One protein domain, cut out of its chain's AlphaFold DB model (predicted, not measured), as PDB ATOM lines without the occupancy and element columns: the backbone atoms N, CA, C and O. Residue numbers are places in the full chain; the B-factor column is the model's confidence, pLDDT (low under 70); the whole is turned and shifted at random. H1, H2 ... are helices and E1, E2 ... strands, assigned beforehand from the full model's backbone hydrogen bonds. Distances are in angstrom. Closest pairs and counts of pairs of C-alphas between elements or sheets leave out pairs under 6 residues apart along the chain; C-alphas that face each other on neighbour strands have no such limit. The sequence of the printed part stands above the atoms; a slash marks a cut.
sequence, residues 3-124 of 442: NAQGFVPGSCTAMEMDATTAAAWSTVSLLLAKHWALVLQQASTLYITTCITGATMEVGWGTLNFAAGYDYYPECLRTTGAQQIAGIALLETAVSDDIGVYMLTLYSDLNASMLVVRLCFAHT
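AT A GLANCE: This is residues 3 to 124 of the 442 residues of an uncharacterized protein of Thraustotheca clavata (UniProt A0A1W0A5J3). One twisted sheet of five antiparallel strands makes a wall, and the helix H2 runs along the strands over E3 and E4 on one face of it. The short helix H3 turns off about perpendicular after H2, and the still shorter H1, before H2, only grazes the sheet. The printed part has 122 residues with three named helices and then five named strands, H1 H2 H3 E1 E2 E3 E4 E5; the sheet's order is E1 - E2 - E3 - E4 - E5, and the class is mixed, helices and strands. The whole is compact, with a radius of gyration of the C-alphas of 14.4 A, and spans 42 by 32 by 31 A.

HOW THE PARTS SIT: E1, residues 47 to 53, E2, 63 to 69, E3, 87 to 96, E4, 99 to 108, and E5, 111 to 119, form a meander, each strand the antiparallel neighbour of the one before and each such pair a hairpin. E1 and E5 are the edge strands. Between E1 and E2, N 49 and O 67 are 2.9 A apart, within hydrogen-bond range; so are N 66 and O 89 of E2 and E3 at 2.7 A, N 90 and O 105 of E3 and E4 at 2.8 A, and N 104 and O 117 of E4 and E5 at 3.0 A. E5 bends by 55 degrees at residue 114. H2, residues 22 to 35, is on the sheet at a height over the sheet of 9.2 A, and its line stands at 26 degrees to that of E4 on the local plane. The closest C-alphas of H2 and E4 are those of Val 28 and Leu 104, 7.7 A apart. H3, residues 37 to 43, is on the same face of the sheet as H2, giving two layers, helices on one face of a sheet. H2 and H3 are close but not clearly touching, about perpendicular at 77 degrees; their closest C-alphas, of Ala 33 and Leu 40, are 7.6 A apart. H1, residues 14 to 18, only grazes the sheet with its residues 15 to 16. Every O i to N i+4 pair is within hydrogen-bond range in H1 and H2, and 2 of 3 in H3.

IN THESE COORDINATES: H1 begins at C-alpha 14, (26.863, 62.710, 42.541). H2 is 20.0 A long and H3 10.0 A. E1 measures 19.4 A, E2 19.5 A, E3 28.6 A, E4 29.2 A and E5 20.7 A, ending at C-alpha 119, (37.845, 43.602, 45.384).

THE WHOLE: The C-alphas farthest apart, of Gly 81 and Asp 97, are 42.9 A apart. The printed part has no cut. The link E2 to E3 is long, 17 residues. Mean pLDDT of the printed part is 79.8; residues 55 to 61, 80, 94 to 100 and 111 to 124 are under 70.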
ATOM      1  N   ASN A   3      27.975  50.789  29.496       95.94
ATOM      2  CA  ASN A   3      28.364  50.248  28.191       95.94
ATOM      3  C   ASN A   3      29.594  49.326  28.324       95.94
ATOM      4  O   ASN A   3      30.059  49.048  29.429       95.94
ATOM      5  N   ALA A   4      30.143  48.855  27.200       93.94
ATOM      6  CA  ALA A   4      31.312  47.965  27.185       93.94
ATOM      7  C   ALA A   4      32.580  48.569  27.831       93.94
ATOM      8  O   ALA A   4      33.491  47.828  28.195       93.94
ATOM      9  N   GLN A   5      32.649  49.894  27.978       95.12
ATOM     10  CA  GLN A   5      33.759  50.620  28.598       95.12
ATOM     11  C   GLN A   5      33.501  50.969  30.077       95.12
ATOM     12  O   GLN A   5      34.386  51.532  30.721       95.12
ATOM     13  N   GLY A   6      32.329  50.635  30.628       94.62
ATOM     14  CA  GLY A   6      31.927  50.985  31.991       94.62
ATOM     15  C   GLY A   6      30.748  51.958  32.034       94.62
ATOM     16  O   GLY A   6      29.927  52.020  31.121       94.62
ATOM     17  N   PHE A   7      30.614  52.703  33.129       95.56
ATOM     18  CA  PHE A   7      29.575  53.713  33.277       95.56
ATOM     19  C   PHE A   7      29.774  54.845  32.273       95.56
ATOM     20  O   PHE A   7      30.867  55.392  32.118       95.56
ATOM     21  N   VAL A   8      28.685  55.218  31.606       95.19
ATOM     22  CA  VAL A   8      28.690  56.308  30.630       95.19
ATOM     23  C   VAL A   8      28.893  57.638  31.374       95.19
ATOM     24  O   VAL A   8      28.167  57.894  32.345       95.19
ATOM     25  N   PRO A   9      29.834  58.505  30.952       92.69
ATOM     26  CA  PRO A   9      30.053  59.803  31.586       92.69
ATOM     27  C   PRO A   9      28.767  60.633  31.675       92.69
ATOM     28  O   PRO A   9      28.003  60.710  30.715       92.69
ATOM     29  N   GLY A  10      28.513  61.240  32.837       90.81
ATOM     30  CA  GLY A  10      27.312  62.048  33.086       90.81
ATOM     31  C   GLY A  10      26.019  61.252  33.304       90.81
ATOM     32  O   GLY A  10      24.969  61.857  33.478       90.81
ATOM     33  N   SER A  11      26.076  59.914  33.315       92.50
ATOM     34  CA  SER A  11      24.895  59.064  33.526       92.50
ATOM     35  C   SER A  11      24.670  58.614  34.975       92.50
ATOM     36  O   SER A  11      23.671  57.949  35.238       92.50
ATOM     37  N   CYS A  12      25.587  58.951  35.886       91.19
ATOM     38  CA  CYS A  12      25.493  58.681  37.322       91.19
ATOM     39  C   CYS A  12      25.341  60.000  38.085       91.19
ATOM     40  O   CYS A  12      25.943  61.014  37.719       91.19
ATOM     41  N   THR A  13      24.564  59.980  39.160       89.19
ATOM     42  CA  THR A  13      24.397  61.123  40.063       89.19
ATOM     43  C   THR A  13      25.601  61.274  40.999       89.19
ATOM     44  O   THR A  13      26.333  60.316  41.252       89.19
ATOM     45  N   ALA A  14      25.804  62.475  41.553       87.06
ATOM     46  CA  ALA A  14      26.863  62.710  42.541       87.06
ATOM     47  C   ALA A  14      26.716  61.793  43.769       87.06
ATOM     48  O   ALA A  14      27.694  61.214  44.222       87.06
ATOM     49  N   MET A  15      25.479  61.572  44.227       83.50
ATOM     50  CA  MET A  15      25.179  60.701  45.367       83.50
ATOM     51  C   MET A  15      25.626  59.250  45.141       83.50
ATOM     52  O   MET A  15      26.160  58.628  46.054       83.50
ATOM     53  N   GLU A  16      25.432  58.709  43.937       84.75
ATOM     54  CA  GLU A  16      25.873  57.350  43.603       84.75
ATOM     55  C   GLU A  16      27.400  57.245  43.575       84.75
ATOM     56  O   GLU A  16      27.967  56.293  44.106       84.75
ATOM     57  N   MET A  17      28.070  58.245  42.997       83.31
ATOM     58  CA  MET A  17      29.532  58.277  42.933       83.31
ATOM     59  C   MET A  17      30.169  58.447  44.318       83.31
ATOM     60  O   MET A  17      31.206  57.840  44.580       83.31
ATOM     61  N   ASP A  18      29.526  59.204  45.210       84.88
ATOM     62  CA  ASP A  18      29.984  59.449  46.583       84.88
ATOM     63  C   ASP A  18      29.702  58.272  47.535       84.88
ATOM     64  O   ASP A  18      30.238  58.225  48.644       84.88
ATOM     65  N   ALA A  19      28.897  57.290  47.112       82.25
ATOM     66  CA  ALA A  19      28.595  56.106  47.915       82.25
ATOM     67  C   ALA A  19      29.815  55.182  48.106       82.25
ATOM     68  O   ALA A  19      29.840  54.351  49.016       82.25
ATOM     69  N   THR A  20      30.842  55.320  47.262       83.69
ATOM     70  CA  THR A  20      32.122  54.608  47.386       83.69
ATOM     71  C   THR A  20      33.290  55.554  47.106       83.69
ATOM     72  O   THR A  20      33.107  56.727  46.797       83.69
ATOM     73  N   THR A  21      34.529  55.069  47.209       86.25
ATOM     74  CA  THR A  21      35.673  55.858  46.728       86.25
ATOM     75  C   THR A  21      35.685  55.914  45.199       86.25
ATOM     76  O   THR A  21      35.323  54.943  44.540       86.25
ATOM     77  N   ALA A  22      36.197  57.001  44.613       86.31
ATOM     78  CA  ALA A  22      36.286  57.145  43.155       86.31
ATOM     79  C   ALA A  22      37.031  55.978  42.463       86.31
ATOM     80  O   ALA A  22      36.671  55.576  41.358       86.31
ATOM     81  N   ALA A  23      38.047  55.408  43.124       85.25
ATOM     82  CA  ALA A  23      38.785  54.244  42.629       85.25
ATOM     83  C   ALA A  23      37.962  52.943  42.691       85.25
ATOM     84  O   ALA A  23      38.009  52.131  41.765       85.25
ATOM     85  N   ALA A  24      37.184  52.749  43.761       85.75
ATOM     86  CA  ALA A  24      36.272  51.615  43.861       85.75
ATOM     87  C   ALA A  24      35.152  51.731  42.817       85.75
ATOM     88  O   ALA A  24      34.903  50.769  42.094       85.75
ATOM     89  N   TRP A  25      34.554  52.915  42.661       89.56
ATOM     90  CA  TRP A  25      33.483  53.167  41.695       89.56
ATOM     91  C   TRP A  25      33.908  52.881  40.250       89.56
ATOM     92  O   TRP A  25      33.210  52.179  39.514       89.56
ATOM     93  N   SER A  26      35.086  53.368  39.844       90.12
ATOM     94  CA  SER A  26      35.619  53.122  38.499       90.12
ATOM     95  C   SER A  26      35.932  51.644  38.256       90.12
ATOM     96  O   SER A  26      35.709  51.135  37.157       90.12
ATOM     97  N   THR A  27      36.379  50.921  39.283       90.44
ATOM     98  CA  THR A  27      36.653  49.486  39.166       90.44
ATOM     99  C   THR A  27      35.369  48.667  39.108       90.44
ATOM    100  O   THR A  27      35.256  47.774  38.267       90.44
ATOM    101  N   VAL A  28      34.382  48.980  39.954       91.75
ATOM    102  CA  VAL A  28      33.054  48.346  39.928       91.75
ATOM    103  C   VAL A  28      32.432  48.514  38.546       91.75
ATOM    104  O   VAL A  28      32.030  47.530  37.937       91.75
ATOM    105  N   SER A  29      32.462  49.731  38.004       93.19
ATOM    106  CA  SER A  29      32.042  50.051  36.637       93.19
ATOM    107  C   SER A  29      32.654  49.116  35.581       93.19
ATOM    108  O   SER A  29      31.935  48.504  34.788       93.19
ATOM    109  N   LEU A  30      33.982  48.956  35.593       93.69
ATOM    110  CA  LEU A  30      34.690  48.100  34.634       93.69
ATOM    111  C   LEU A  30      34.356  46.616  34.819       93.69
ATOM    112  O   LEU A  30      34.232  45.884  33.837       93.69
ATOM    113  N   LEU A  31      34.198  46.161  36.062       92.12
ATOM    114  CA  LEU A  31      33.831  44.778  36.354       92.12
ATOM    115  C   LEU A  31      32.406  44.462  35.915       92.12
ATOM    116  O   LEU A  31      32.196  43.422  35.295       92.12
ATOM    117  N   LEU A  32      31.450  45.356  36.164       92.44
ATOM    118  CA  LEU A  32      30.081  45.194  35.676       92.44
ATOM    119  C   LEU A  32      30.061  45.102  34.148       92.44
ATOM    120  O   LEU A  32      29.488  44.159  33.606       92.44
ATOM    121  N   ALA A  33      30.757  46.006  33.450       93.19
ATOM    122  CA  ALA A  33      30.851  45.970  31.989       93.19
ATOM    123  C   ALA A  33      31.484  44.670  31.471       93.19
ATOM    124  O   ALA A  33      30.993  44.063  30.520       93.19
ATOM    125  N   LYS A  34      32.550  44.200  32.129       91.12
ATOM    126  CA  LYS A  34      33.231  42.954  31.767       91.12
ATOM    127  C   LYS A  34      32.347  41.726  31.990       91.12
ATOM    128  O   LYS A  34      32.313  40.838  31.143       91.12
ATOM    129  N   HIS A  35      31.657  41.650  33.124       88.88
ATOM    130  CA  HIS A  35      30.877  40.469  33.493       88.88
ATOM    131  C   HIS A  35      29.495  40.422  32.831       88.88
ATOM    132  O   HIS A  35      28.988  39.330  32.578       88.88
ATOM    133  N   TRP A  36      28.927  41.571  32.467       91.56
ATOM    134  CA  TRP A  36      27.715  41.669  31.649       91.56
ATOM    135  C   TRP A  36      28.012  41.845  30.155       91.56
ATOM    136  O   TRP A  36      27.134  42.244  29.395       91.56
ATOM    137  N   ALA A  37      29.223  41.512  29.698       90.69
ATOM    138  CA  ALA A  37      29.630  41.690  28.303       90.69
ATOM    139  C   ALA A  37      28.706  40.976  27.301       90.69
ATOM    140  O   ALA A  37      28.397  41.544  26.258       90.69
ATOM    141  N   LEU A  38      28.218  39.768  27.619       87.50
ATOM    142  CA  LEU A  38      27.272  39.038  26.758       87.50
ATOM    143  C   LEU A  38      25.937  39.776  26.615       87.50
ATOM    144  O   LEU A  38      25.382  39.862  25.527       87.50
ATOM    145  N   VAL A  39      25.454  40.371  27.704       88.69
ATOM    146  CA  VAL A  39      24.234  41.185  27.708       88.69
ATOM    147  C   VAL A  39      24.447  42.476  26.912       88.69
ATOM    148  O   VAL A  39      23.603  42.882  26.113       88.69
ATOM    149  N   LEU A  40      25.616  43.098  27.069       91.25
ATOM    150  CA  LEU A  40      25.997  44.309  26.345       91.25
ATOM    151  C   LEU A  40      26.171  44.079  24.837       91.25
ATOM    152  O   LEU A  40      25.957  45.014  24.069       91.25
ATOM    153  N   GLN A  41      26.486  42.861  24.389       90.50
ATOM    154  CA  GLN A  41      26.469  42.523  22.959       90.50
ATOM    155  C   GLN A  41      25.058  42.589  22.358       90.50
ATOM    156  O   GLN A  41      24.924  42.910  21.180       90.50
ATOM    157  N   GLN A  42      24.017  42.323  23.154       88.06
ATOM    158  CA  GLN A  42      22.629  42.350  22.694       88.06
ATOM    159  C   GLN A  42      21.999  43.748  22.786       88.06
ATOM    160  O   GLN A  42      21.342  44.177  21.842       88.06
ATOM    161  N   ALA A  43      22.197  44.461  23.901       86.81
ATOM    162  CA  ALA A  43      21.528  45.745  24.157       86.81
ATOM    163  C   ALA A  43      22.386  46.989  23.865       86.81
ATOM    164  O   ALA A  43      21.864  48.101  23.869       86.81
ATOM    165  N   SER A  44      23.691  46.839  23.585       89.00
ATOM    166  CA  SER A  44      24.715  47.899  23.423       89.00
ATOM    167  C   SER A  44      24.943  48.810  24.644       89.00
ATOM    168  O   SER A  44      26.075  49.214  24.909       89.00
ATOM    169  N   THR A  45      23.895  49.103  25.417       95.44
ATOM    170  CA  THR A  45      23.892  49.882  26.658       95.44
ATOM    171  C   THR A  45      22.895  49.259  27.635       95.44
ATOM    172  O   THR A  45      21.834  48.803  27.227       95.44
ATOM    173  N   LEU A  46      23.229  49.253  28.926       96.12
ATOM    174  CA  LEU A  46      22.349  48.832  30.014       96.12
ATOM    175  C   LEU A  46      21.940  50.015  30.891       96.12
ATOM    176  O   LEU A  46      22.733  50.921  31.191       96.12
ATOM    177  N   TYR A  47      20.697  49.971  31.349       96.38
ATOM    178  CA  TYR A  47      20.100  50.975  32.221       96.38
ATOM    179  C   TYR A  47      20.209  50.487  33.663       96.38
ATOM    180  O   TYR A  47      19.526  49.554  34.072       96.38
ATOM    181  N   ILE A  48      21.145  51.074  34.411       95.44
ATOM    182  CA  ILE A  48      21.474  50.648  35.772       95.44
ATOM    183  C   ILE A  48      20.785  51.559  36.774       95.44
ATOM    184  O   ILE A  48      20.992  52.771  36.724       95.44
ATOM    185  N   THR A  49      20.037  50.965  37.695       95.06
ATOM    186  CA  THR A  49      19.530  51.634  38.893       95.06
ATOM    187  C   THR A  49      20.382  51.229  40.089       95.06
ATOM    188  O   THR A  49      20.558  50.033  40.339       95.06
ATOM    189  N   THR A  50      20.895  52.210  40.831       93.50
ATOM    190  CA  THR A  50      21.636  51.983  42.079       93.50
ATOM    191  C   THR A  50      20.698  52.116  43.276       93.50
ATOM    192  O   THR A  50      20.071  53.155  43.474       93.50
ATOM    193  N   CYS A  51      20.621  51.080  44.103       90.31
ATOM    194  CA  CYS A  51      19.764  51.024  45.279       90.31
ATOM    195  C   CYS A  51      20.618  50.880  46.532       90.31
ATOM    196  O   CYS A  51      21.383  49.925  46.667       90.31
ATOM    197  N   ILE A  52      20.458  51.810  47.467       86.25
ATOM    198  CA  ILE A  52      21.180  51.798  48.737       86.25
ATOM    199  C   ILE A  52      20.288  51.147  49.790       86.25
ATOM    200  O   ILE A  52      19.145  51.563  49.982       86.25
ATOM    201  N   THR A  53      20.785  50.118  50.473       82.62
ATOM    202  CA  THR A  53      20.050  49.438  51.550       82.62
ATOM    203  C   THR A  53      20.890  49.407  52.817       82.62
ATOM    204  O   THR A  53      22.094  49.171  52.761       82.62
ATOM    205  N   GLY A  54      20.257  49.670  53.960       74.25
ATOM    206  CA  GLY A  54      20.888  49.580  55.276       74.25
ATOM    207  C   GLY A  54      21.740  50.782  55.689       74.25
ATOM    208  O   GLY A  54      21.997  50.911  56.872       74.25
ATOM    209  N   ALA A  55      22.115  51.699  54.785       69.19
ATOM    210  CA  ALA A  55      23.058  52.802  55.047       69.19
ATOM    211  C   ALA A  55      22.525  53.935  55.964       69.19
ATOM    212  O   ALA A  55      22.649  55.120  55.651       69.19
ATOM    213  N   THR A  56      21.916  53.588  57.095       69.75
ATOM    214  CA  THR A  56      21.524  54.501  58.168       69.75
ATOM    215  C   THR A  56      22.489  54.367  59.345       69.75
ATOM    216  O   THR A  56      23.112  53.326  59.560       69.75
ATOM    217  N   MET A  57      22.591  55.429  60.145       59.28
ATOM    218  CA  MET A  57      23.421  55.441  61.358       59.28
ATOM    219  C   MET A  57      22.985  54.391  62.394       59.28
ATOM    220  O   MET A  57      23.787  54.000  63.234       59.28
ATOM    221  N   GLU A  58      21.730  53.944  62.337       59.66
ATOM    222  CA  GLU A  58      21.154  52.969  63.270       59.66
ATOM    223  C   GLU A  58      21.513  51.522  62.911       59.66
ATOM    224  O   GLU A  58      21.683  50.692  63.797       59.66
ATOM    225  N   VAL A  59      21.633  51.219  61.616       59.19
ATOM    226  CA  VAL A  59      21.849  49.856  61.106       59.19
ATOM    227  C   VAL A  59      23.342  49.519  61.021       59.19
ATOM    228  O   VAL A  59      23.726  48.365  61.196       59.19
ATOM    229  N   GLY A  60      24.208  50.518  60.811       58.94
ATOM    230  CA  GLY A  60      25.666  50.369  60.929       58.94
ATOM    231  C   GLY A  60      26.358  49.611  59.786       58.94
ATOM    232  O   GLY A  60      27.582  49.495  59.797       58.94
ATOM    233  N   TRP A  61      25.609  49.145  58.785       67.62
ATOM    234  CA  TRP A  61      26.111  48.520  57.558       67.62
ATOM    235  C   TRP A  61      25.346  49.048  56.346       67.62
ATOM    236  O   TRP A  61      24.209  49.473  56.474       67.62
ATOM    237  N   GLY A  62      25.942  49.026  55.158       74.75
ATOM    238  CA  GLY A  62      25.281  49.482  53.939       74.75
ATOM    239  C   GLY A  62      25.662  48.616  52.751       74.75
ATOM    240  O   GLY A  62      26.793  48.142  52.661       74.75
ATOM    241  N   THR A  63      24.718  48.418  51.841       85.12
ATOM    242  CA  THR A  63      24.947  47.700  50.584       85.12
ATOM    243  C   THR A  63      24.471  48.531  49.404       85.12
ATOM    244  O   THR A  63      23.471  49.252  49.500       85.12
ATOM    245  N   LEU A  64      25.199  48.438  48.290       89.25
ATOM    246  CA  LEU A  64      24.788  49.008  47.011       89.25
ATOM    247  C   LEU A  64      24.343  47.882  46.090       89.25
ATOM    248  O   LEU A  64      25.120  46.990  45.763       89.25
ATOM    249  N   ASN A  65      23.095  47.940  45.653       92.25
ATOM    250  CA  ASN A  65      22.538  47.016  44.682       92.25
ATOM    251  C   ASN A  65      22.457  47.715  43.326       92.25
ATOM    252  O   ASN A  65      21.887  48.794  43.220       92.25
ATOM    253  N   PHE A  66      22.991  47.095  42.288       93.94
ATOM    254  CA  PHE A  66      22.908  47.549  40.909       93.94
ATOM    255  C   PHE A  66      21.940  46.639  40.165       93.94
ATOM    256  O   PHE A  66      22.255  45.473  39.931       93.94
ATOM    257  N   ALA A  67      20.777  47.155  39.782       93.00
ATOM    258  CA  ALA A  67      19.825  46.435  38.943       93.00
ATOM    259  C   ALA A  67      19.951  46.922  37.497       93.00
ATOM    260  O   ALA A  67      19.810  48.116  37.237       93.00
ATOM    261  N   ALA A  68      20.225  46.011  36.563       94.50
ATOM    262  CA  ALA A  68      20.396  46.323  35.149       94.50
ATOM    263  C   ALA A  68      19.139  45.968  34.352       94.50
ATOM    264  O   ALA A  68      18.694  44.825  34.395       94.50
ATOM    265  N   GLY A  69      18.590  46.914  33.597       92.69
ATOM    266  CA  GLY A  69      17.551  46.676  32.596       92.69
ATOM    267  C   GLY A  69      18.097  46.777  31.172       92.69
ATOM    268  O   GLY A  69      19.132  47.409  30.934       92.69
ATOM    269  N   TYR A  70      17.403  46.132  30.232       90.56
ATOM    270  CA  TYR A  70      17.757  46.143  28.810       90.56
ATOM    271  C   TYR A  70      17.428  47.495  28.159       90.56
ATOM    272  O   TYR A  70      18.258  48.064  27.459       90.56
ATOM    273  N   ASP A  71      16.239  48.023  28.434       92.69
ATOM    274  CA  ASP A  71      15.650  49.202  27.789       92.69
ATOM    275  C   ASP A  71      15.033  50.210  28.782       92.69
ATOM    276  O   ASP A  71      14.612  51.297  28.387       92.69
ATOM    277  N   TYR A  72      15.016  49.891  30.080       93.56
ATOM    278  CA  TYR A  72      14.489  50.748  31.148       93.56
ATOM    279  C   TYR A  72      15.309  50.641  32.438       93.56
ATOM    280  O   TYR A  72      16.008  49.656  32.655       93.56
ATOM    281  N   TYR A  73      15.191  51.637  33.322       94.25
ATOM    282  CA  TYR A  73      15.780  51.619  34.667       94.25
ATOM    283  C   TYR A  73      14.918  50.775  35.619       94.25
ATOM    284  O   TYR A  73      13.792  51.188  35.908       94.25
ATOM    285  N   PRO A  74      15.390  49.614  36.119       92.75
ATOM    286  CA  PRO A  74      14.598  48.786  37.028       92.75
ATOM    287  C   PRO A  74      14.313  49.494  38.353       92.75
ATOM    288  O   PRO A  74      15.132  50.272  38.838       92.75
ATOM    289  N   GLU A  75      13.185  49.191  38.988       90.25
ATOM    290  CA  GLU A  75      12.857  49.762  40.294       90.25
ATOM    291  C   GLU A  75      13.590  49.022  41.422       90.25
ATOM    292  O   GLU A  75      13.661  47.788  41.432       90.25
ATOM    293  N   CYS A  76      14.087  49.776  42.409       86.44
ATOM    294  CA  CYS A  76      14.733  49.231  43.608       86.44
ATOM    295  C   CYS A  76      13.766  48.471  44.516       86.44
ATOM    296  O   CYS A  76      14.094  47.412  45.044       86.44
ATOM    297  N   LEU A  77      12.572  49.031  44.709       84.31
ATOM    298  CA  LEU A  77      11.518  48.484  45.550       84.31
ATOM    299  C   LEU A  77      10.244  48.449  44.723       84.31
ATOM    300  O   LEU A  77       9.580  49.467  44.545       84.31
ATOM    301  N   ARG A  78       9.912  47.269  44.207       76.81
ATOM    302  CA  ARG A  78       8.684  47.101  43.440       76.81
ATOM    303  C   ARG A  78       7.476  47.102  44.351       76.81
ATOM    304  O   ARG A  78       7.424  46.362  45.330       76.81
ATOM    305  N   THR A  79       6.477  47.881  43.963       75.75
ATOM    306  CA  THR A  79       5.171  47.911  44.632       75.75
ATOM    307  C   THR A  79       4.165  46.961  43.980       75.75
ATOM    308  O   THR A  79       3.203  46.563  44.634       75.75
ATOM    309  N   THR A  80       4.389  46.541  42.726       67.50
ATOM    310  CA  THR A  80       3.506  45.611  42.002       67.50
ATOM    311  C   THR A  80       4.271  44.678  41.046       67.50
ATOM    312  O   THR A  80       5.066  45.117  40.224       67.50
ATOM    313  N   GLY A  81       4.003  43.367  41.131       78.00
ATOM    314  CA  GLY A  81       4.392  42.369  40.118       78.00
ATOM    315  C   GLY A  81       5.886  42.028  39.986       78.00
ATOM    316  O   GLY A  81       6.732  42.503  40.744       78.00
ATOM    317  N   ALA A  82       6.195  41.145  39.023       75.12
ATOM    318  CA  ALA A  82       7.544  40.762  38.579       75.12
ATOM    319  C   ALA A  82       8.156  41.846  37.650       75.12
ATOM    320  O   ALA A  82       7.423  42.379  36.828       75.12
ATOM    321  N   GLN A  83       9.467  42.137  37.713       82.50
ATOM    322  CA  GLN A  83      10.185  42.906  36.676       82.50
ATOM    323  C   GLN A  83      11.281  42.054  36.070       82.50
ATOM    324  O   GLN A  83      11.941  41.288  36.778       82.50
ATOM    325  N   GLN A  84      11.482  42.218  34.771       82.06
ATOM    326  CA  GLN A  84      12.591  41.600  34.067       82.06
ATOM    327  C   GLN A  84      13.850  42.442  34.271       82.06
ATOM    328  O   GLN A  84      13.801  43.668  34.300       82.06
ATOM    329  N   ILE A  85      14.991  41.795  34.447       89.25
ATOM    330  CA  ILE A  85      16.278  42.474  34.560       89.25
ATOM    331  C   ILE A  85      17.296  41.689  33.752       89.25
ATOM    332  O   ILE A  85      17.218  40.469  33.651       89.25
ATOM    333  N   ALA A  86      18.258  42.405  33.199       88.06
ATOM    334  CA  ALA A  86      19.377  41.845  32.465       88.06
ATOM    335  C   ALA A  86      20.471  41.300  33.407       88.06
ATOM    336  O   ALA A  86      21.264  40.423  33.055       88.06
ATOM    337  N   GLY A  87      20.513  41.820  34.633       86.62
ATOM    338  CA  GLY A  87      21.435  41.392  35.673       86.62
ATOM    339  C   GLY A  87      21.217  42.148  36.976       86.62
ATOM    340  O   GLY A  87      20.554  43.188  37.012       86.62
ATOM    341  N   ILE A  88      21.785  41.617  38.052       90.12
ATOM    342  CA  ILE A  88      21.835  42.283  39.352       90.12
ATOM    343  C   ILE A  88      23.212  42.091  39.971       90.12
ATOM    344  O   ILE A  88      23.792  41.012  39.871       90.12
ATOM    345  N   ALA A  89      23.751  43.133  40.590       90.31
ATOM    346  CA  ALA A  89      24.985  43.049  41.352       90.31
ATOM    347  C   ALA A  89      24.817  43.685  42.731       90.31
ATOM    348  O   ALA A  89      24.117  44.678  42.877       90.31
ATOM    349  N   LEU A  90      25.463  43.112  43.734       90.06
ATOM    350  CA  LEU A  90      25.453  43.545  45.122       90.06
ATOM    351  C   LEU A  90      26.894  43.859  45.524       90.06
ATOM    352  O   LEU A  90      27.759  42.986  45.453       90.06
ATOM    353  N   LEU A  91      27.143  45.101  45.922       88.38
ATOM    354  CA  LEU A  91      28.408  45.559  46.475       88.38
ATOM    355  C   LEU A  91      28.256  45.745  47.983       88.38
ATOM    356  O   LEU A  91      27.482  46.585  48.449       88.38
ATOM    357  N   GLU A  92      29.035  44.974  48.726       84.81
ATOM    358  CA  GLU A  92      29.088  44.983  50.183       84.81
ATOM    359  C   GLU A  92      30.464  45.475  50.637       84.81
ATOM    360  O   GLU A  92      31.475  45.254  49.962       84.81
ATOM    361  N   THR A  93      30.518  46.140  51.786       75.38
ATOM    362  CA  THR A  93      31.779  46.464  52.455       75.38
ATOM    363  C   THR A  93      32.090  45.396  53.495       75.38
ATOM    364  O   THR A  93      31.251  45.054  54.320       75.38
ATOM    365  N   ALA A  94      33.311  44.872  53.471       63.00
ATOM    366  CA  ALA A  94      33.848  43.987  54.495       63.00
ATOM    367  C   ALA A  94      35.035  44.679  55.177       63.00
ATOM    368  O   ALA A  94      35.800  45.404  54.541       63.00
ATOM    369  N   VAL A  95      35.201  44.460  56.479       54.72
ATOM    370  CA  VAL A  95      36.317  45.031  57.244       54.72
ATOM    371  C   VAL A  95      37.324  43.923  57.529       54.72
ATOM    372  O   VAL A  95      36.957  42.898  58.097       54.72
ATOM    373  N   SER A  96      38.582  44.137  57.146       47.06
ATOM    374  CA  SER A  96      39.713  43.288  57.531       47.06
ATOM    375  C   SER A  96      40.819  44.191  58.062       47.06
ATOM    376  O   SER A  96      41.349  44.982  57.289       47.06
ATOM    377  N   ASP A  97      41.133  44.091  59.357       46.78
ATOM    378  CA  ASP A  97      42.310  44.669  60.030       46.78
ATOM    379  C   ASP A  97      42.812  46.005  59.427       46.78
ATOM    380  O   ASP A  97      43.857  46.063  58.783       46.78
ATOM    381  N   ASP A  98      42.026  47.076  59.605       54.41
ATOM    382  CA  ASP A  98      42.281  48.464  59.155       54.41
ATOM    383  C   ASP A  98      42.148  48.768  57.648       54.41
ATOM    384  O   ASP A  98      42.330  49.917  57.224       54.41
ATOM    385  N   ILE A  99      41.756  47.784  56.837       56.38
ATOM    386  CA  ILE A  99      41.526  47.920  55.396       56.38
ATOM    387  C   ILE A  99      40.041  47.669  55.088       56.38
ATOM    388  O   ILE A  99      39.496  46.593  55.342       56.38
ATOM    389  N   GLY A 100      39.368  48.675  54.516       62.97
ATOM    390  CA  GLY A 100      38.012  48.517  53.983       62.97
ATOM    391  C   GLY A 100      38.020  47.766  52.651       62.97
ATOM    392  O   GLY A 100      38.402  48.341  51.638       62.97
ATOM    393  N   VAL A 101      37.584  46.509  52.645       73.25
ATOM    394  CA  VAL A 101      37.495  45.649  51.455       73.25
ATOM    395  C   VAL A 101      36.095  45.756  50.851       73.25
ATOM    396  O   VAL A 101      35.111  45.893  51.574       73.25
ATOM    397  N   TYR A 102      35.983  45.668  49.526       79.38
ATOM    398  CA  TYR A 102      34.692  45.578  48.849       79.38
ATOM    399  C   TYR A 102      34.476  44.159  48.313       79.38
ATOM    400  O   TYR A 102      35.378  43.539  47.743       79.38
ATOM    401  N   MET A 103      33.267  43.635  48.460       82.50
ATOM    402  CA  MET A 103      32.855  42.377  47.846       82.50
ATOM    403  C   MET A 103      31.744  42.656  46.841       82.50
ATOM    404  O   MET A 103      30.716  43.217  47.205       82.50
ATOM    405  N   LEU A 104      31.965  42.288  45.576       83.75
ATOM    406  CA  LEU A 104      30.987  42.443  44.502       83.75
ATOM    407  C   LEU A 104      30.473  41.062  44.083       83.75
ATOM    408  O   LEU A 104      31.200  40.254  43.502       83.75
ATOM    409  N   THR A 105      29.201  40.806  44.354       82.75
ATOM    410  CA  THR A 105      28.489  39.601  43.920       82.75
ATOM    411  C   THR A 105      27.612  39.954  42.733       82.75
ATOM    412  O   THR A 105      26.857  40.915  42.818       82.75
ATOM    413  N   LEU A 106      27.687  39.216  41.625       85.38
ATOM    414  CA  LEU A 106      26.963  39.574  40.403       85.38
ATOM    415  C   LEU A 106      26.266  38.379  39.752       85.38
ATOM    416  O   LEU A 106      26.750  37.247  39.776       85.38
ATOM    417  N   TYR A 107      25.126  38.675  39.140       82.00
ATOM    418  CA  TYR A 107      24.295  37.759  38.375       82.00
ATOM    419  C   TYR A 107      23.967  38.388  37.029       82.00
ATOM    420  O   TYR A 107      23.769  39.603  36.915       82.00
ATOM    421  N   SER A 108      23.903  37.554  36.002       83.62
ATOM    422  CA  SER A 108      23.595  37.963  34.640       83.62
ATOM    423  C   SER A 108      22.634  36.964  34.030       83.62
ATOM    424  O   SER A 108      22.829  35.763  34.177       83.62
ATOM    425  N   ASP A 109      21.625  37.462  33.327       77.50
ATOM    426  CA  ASP A 109      20.605  36.636  32.679       77.50
ATOM    427  C   ASP A 109      21.217  35.682  31.631       77.50
ATOM    428  O   ASP A 109      20.940  34.486  31.602       77.50
ATOM    429  N   LEU A 110      22.167  36.183  30.832       78.69
ATOM    430  CA  LEU A 110      22.821  35.418  29.763       78.69
ATOM    431  C   LEU A 110      24.060  34.626  30.212       78.69
ATOM    432  O   LEU A 110      24.733  34.016  29.381       78.69
ATOM    433  N   ASN A 111      24.385  34.625  31.507       64.44
ATOM    434  CA  ASN A 111      25.475  33.820  32.048       64.44
ATOM    435  C   ASN A 111      24.983  33.014  33.254       64.44
ATOM    436  O   ASN A 111      24.896  33.522  34.368       64.44
ATOM    437  N   ALA A 112      24.720  31.724  33.025       54.00
ATOM    438  CA  ALA A 112      24.231  30.800  34.046       54.00
ATOM    439  C   ALA A 112      25.248  30.513  35.170       54.00
ATOM    440  O   ALA A 112      24.883  29.925  36.188       54.00
ATOM    441  N   SER A 113      26.520  30.901  35.006       52.28
ATOM    442  CA  SER A 113      27.518  30.791  36.071       52.28
ATOM    443  C   SER A 113      27.468  32.020  36.980       52.28
ATOM    444  O   SER A 113      27.792  33.137  36.575       52.28
ATOM    445  N   MET A 114      27.061  31.812  38.232       48.53
ATOM    446  CA  MET A 114      27.168  32.841  39.258       48.53
ATOM    447  C   MET A 114      28.647  33.143  39.535       48.53
ATOM    448  O   MET A 114      29.437  32.228  39.770       48.53
ATOM    449  N   LEU A 115      29.017  34.424  39.542       55.94
ATOM    450  CA  LEU A 115      30.389  34.869  39.770       55.94
ATOM    451  C   LEU A 115      30.442  35.798  40.988       55.94
ATOM    452  O   LEU A 115      29.725  36.794  41.066       55.94
ATOM    453  N   VAL A 116      31.325  35.479  41.934       53.81
ATOM    454  CA  VAL A 116      31.665  36.354  43.061       53.81
ATOM    455  C   VAL A 116      33.055  36.924  42.818       53.81
ATOM    456  O   VAL A 116      34.019  36.169  42.674       53.81
ATOM    457  N   VAL A 117      33.172  38.250  42.781       55.84
ATOM    458  CA  VAL A 117      34.444  38.950  42.573       55.84
ATOM    459  C   VAL A 117      34.831  39.671  43.863       55.84
ATOM    460  O   VAL A 117      34.130  40.565  44.336       55.84
ATOM    461  N   ARG A 118      35.974  39.293  44.445       47.78
ATOM    462  CA  ARG A 118      36.546  39.995  45.604       47.78
ATOM    463  C   ARG A 118      37.399  41.173  45.140       47.78
ATOM    464  O   ARG A 118      38.302  40.994  44.324       47.78
ATOM    465  N   LEU A 119      37.128  42.361  45.678       44.91
ATOM    466  CA  LEU A 119      37.845  43.602  45.384       44.91
ATOM    467  C   LEU A 119      38.608  44.068  46.629       44.91
ATOM    468  O   LEU A 119      38.062  44.739  47.504       44.91
ATOM    469  N   CYS A 120      39.896  43.741  46.709       40.62
ATOM    470  CA  CYS A 120      40.765  44.253  47.768       40.62
ATOM    471  C   CYS A 120      41.263  45.659  47.406       40.62
ATOM    472  O   CYS A 120      42.275  45.805  46.725       40.62
ATOM    473  N   PHE A 121      40.564  46.694  47.871       41.34
ATOM    474  CA  PHE A 121      41.081  48.064  47.894       41.34
ATOM    475  C   PHE A 121      41.471  48.427  49.323       41.34
ATOM    476  O   PHE A 121      40.737  48.128  50.249       41.34
ATOM    477  N   ALA A 122      42.625  49.061  49.525       33.81
ATOM    478  CA  ALA A 122      43.008  49.572  50.836       33.81
ATOM    479  C   ALA A 122      42.500  51.007  51.002       33.81
ATOM    480  O   ALA A 122      43.025  51.929  50.379       33.81
ATOM    481  N   HIS A 123      41.479  51.205  51.840       36.38
ATOM    482  CA  HIS A 123      41.124  52.528  52.353       36.38
ATOM    483  C   HIS A 123      41.266  52.553  53.874       36.38
ATOM    484  O   HIS A 123      40.616  51.781  54.574       36.38
ATOM    485  N   THR A 124      42.092  53.466  54.378       34.62
ATOM    486  CA  THR A 124      42.228  53.757  55.805       34.62
ATOM    487  C   THR A 124      41.231  54.849  56.199       34.62
ATOM    488  O   THR A 124      41.441  56.021  55.882       34.62
TER     489      THR A 124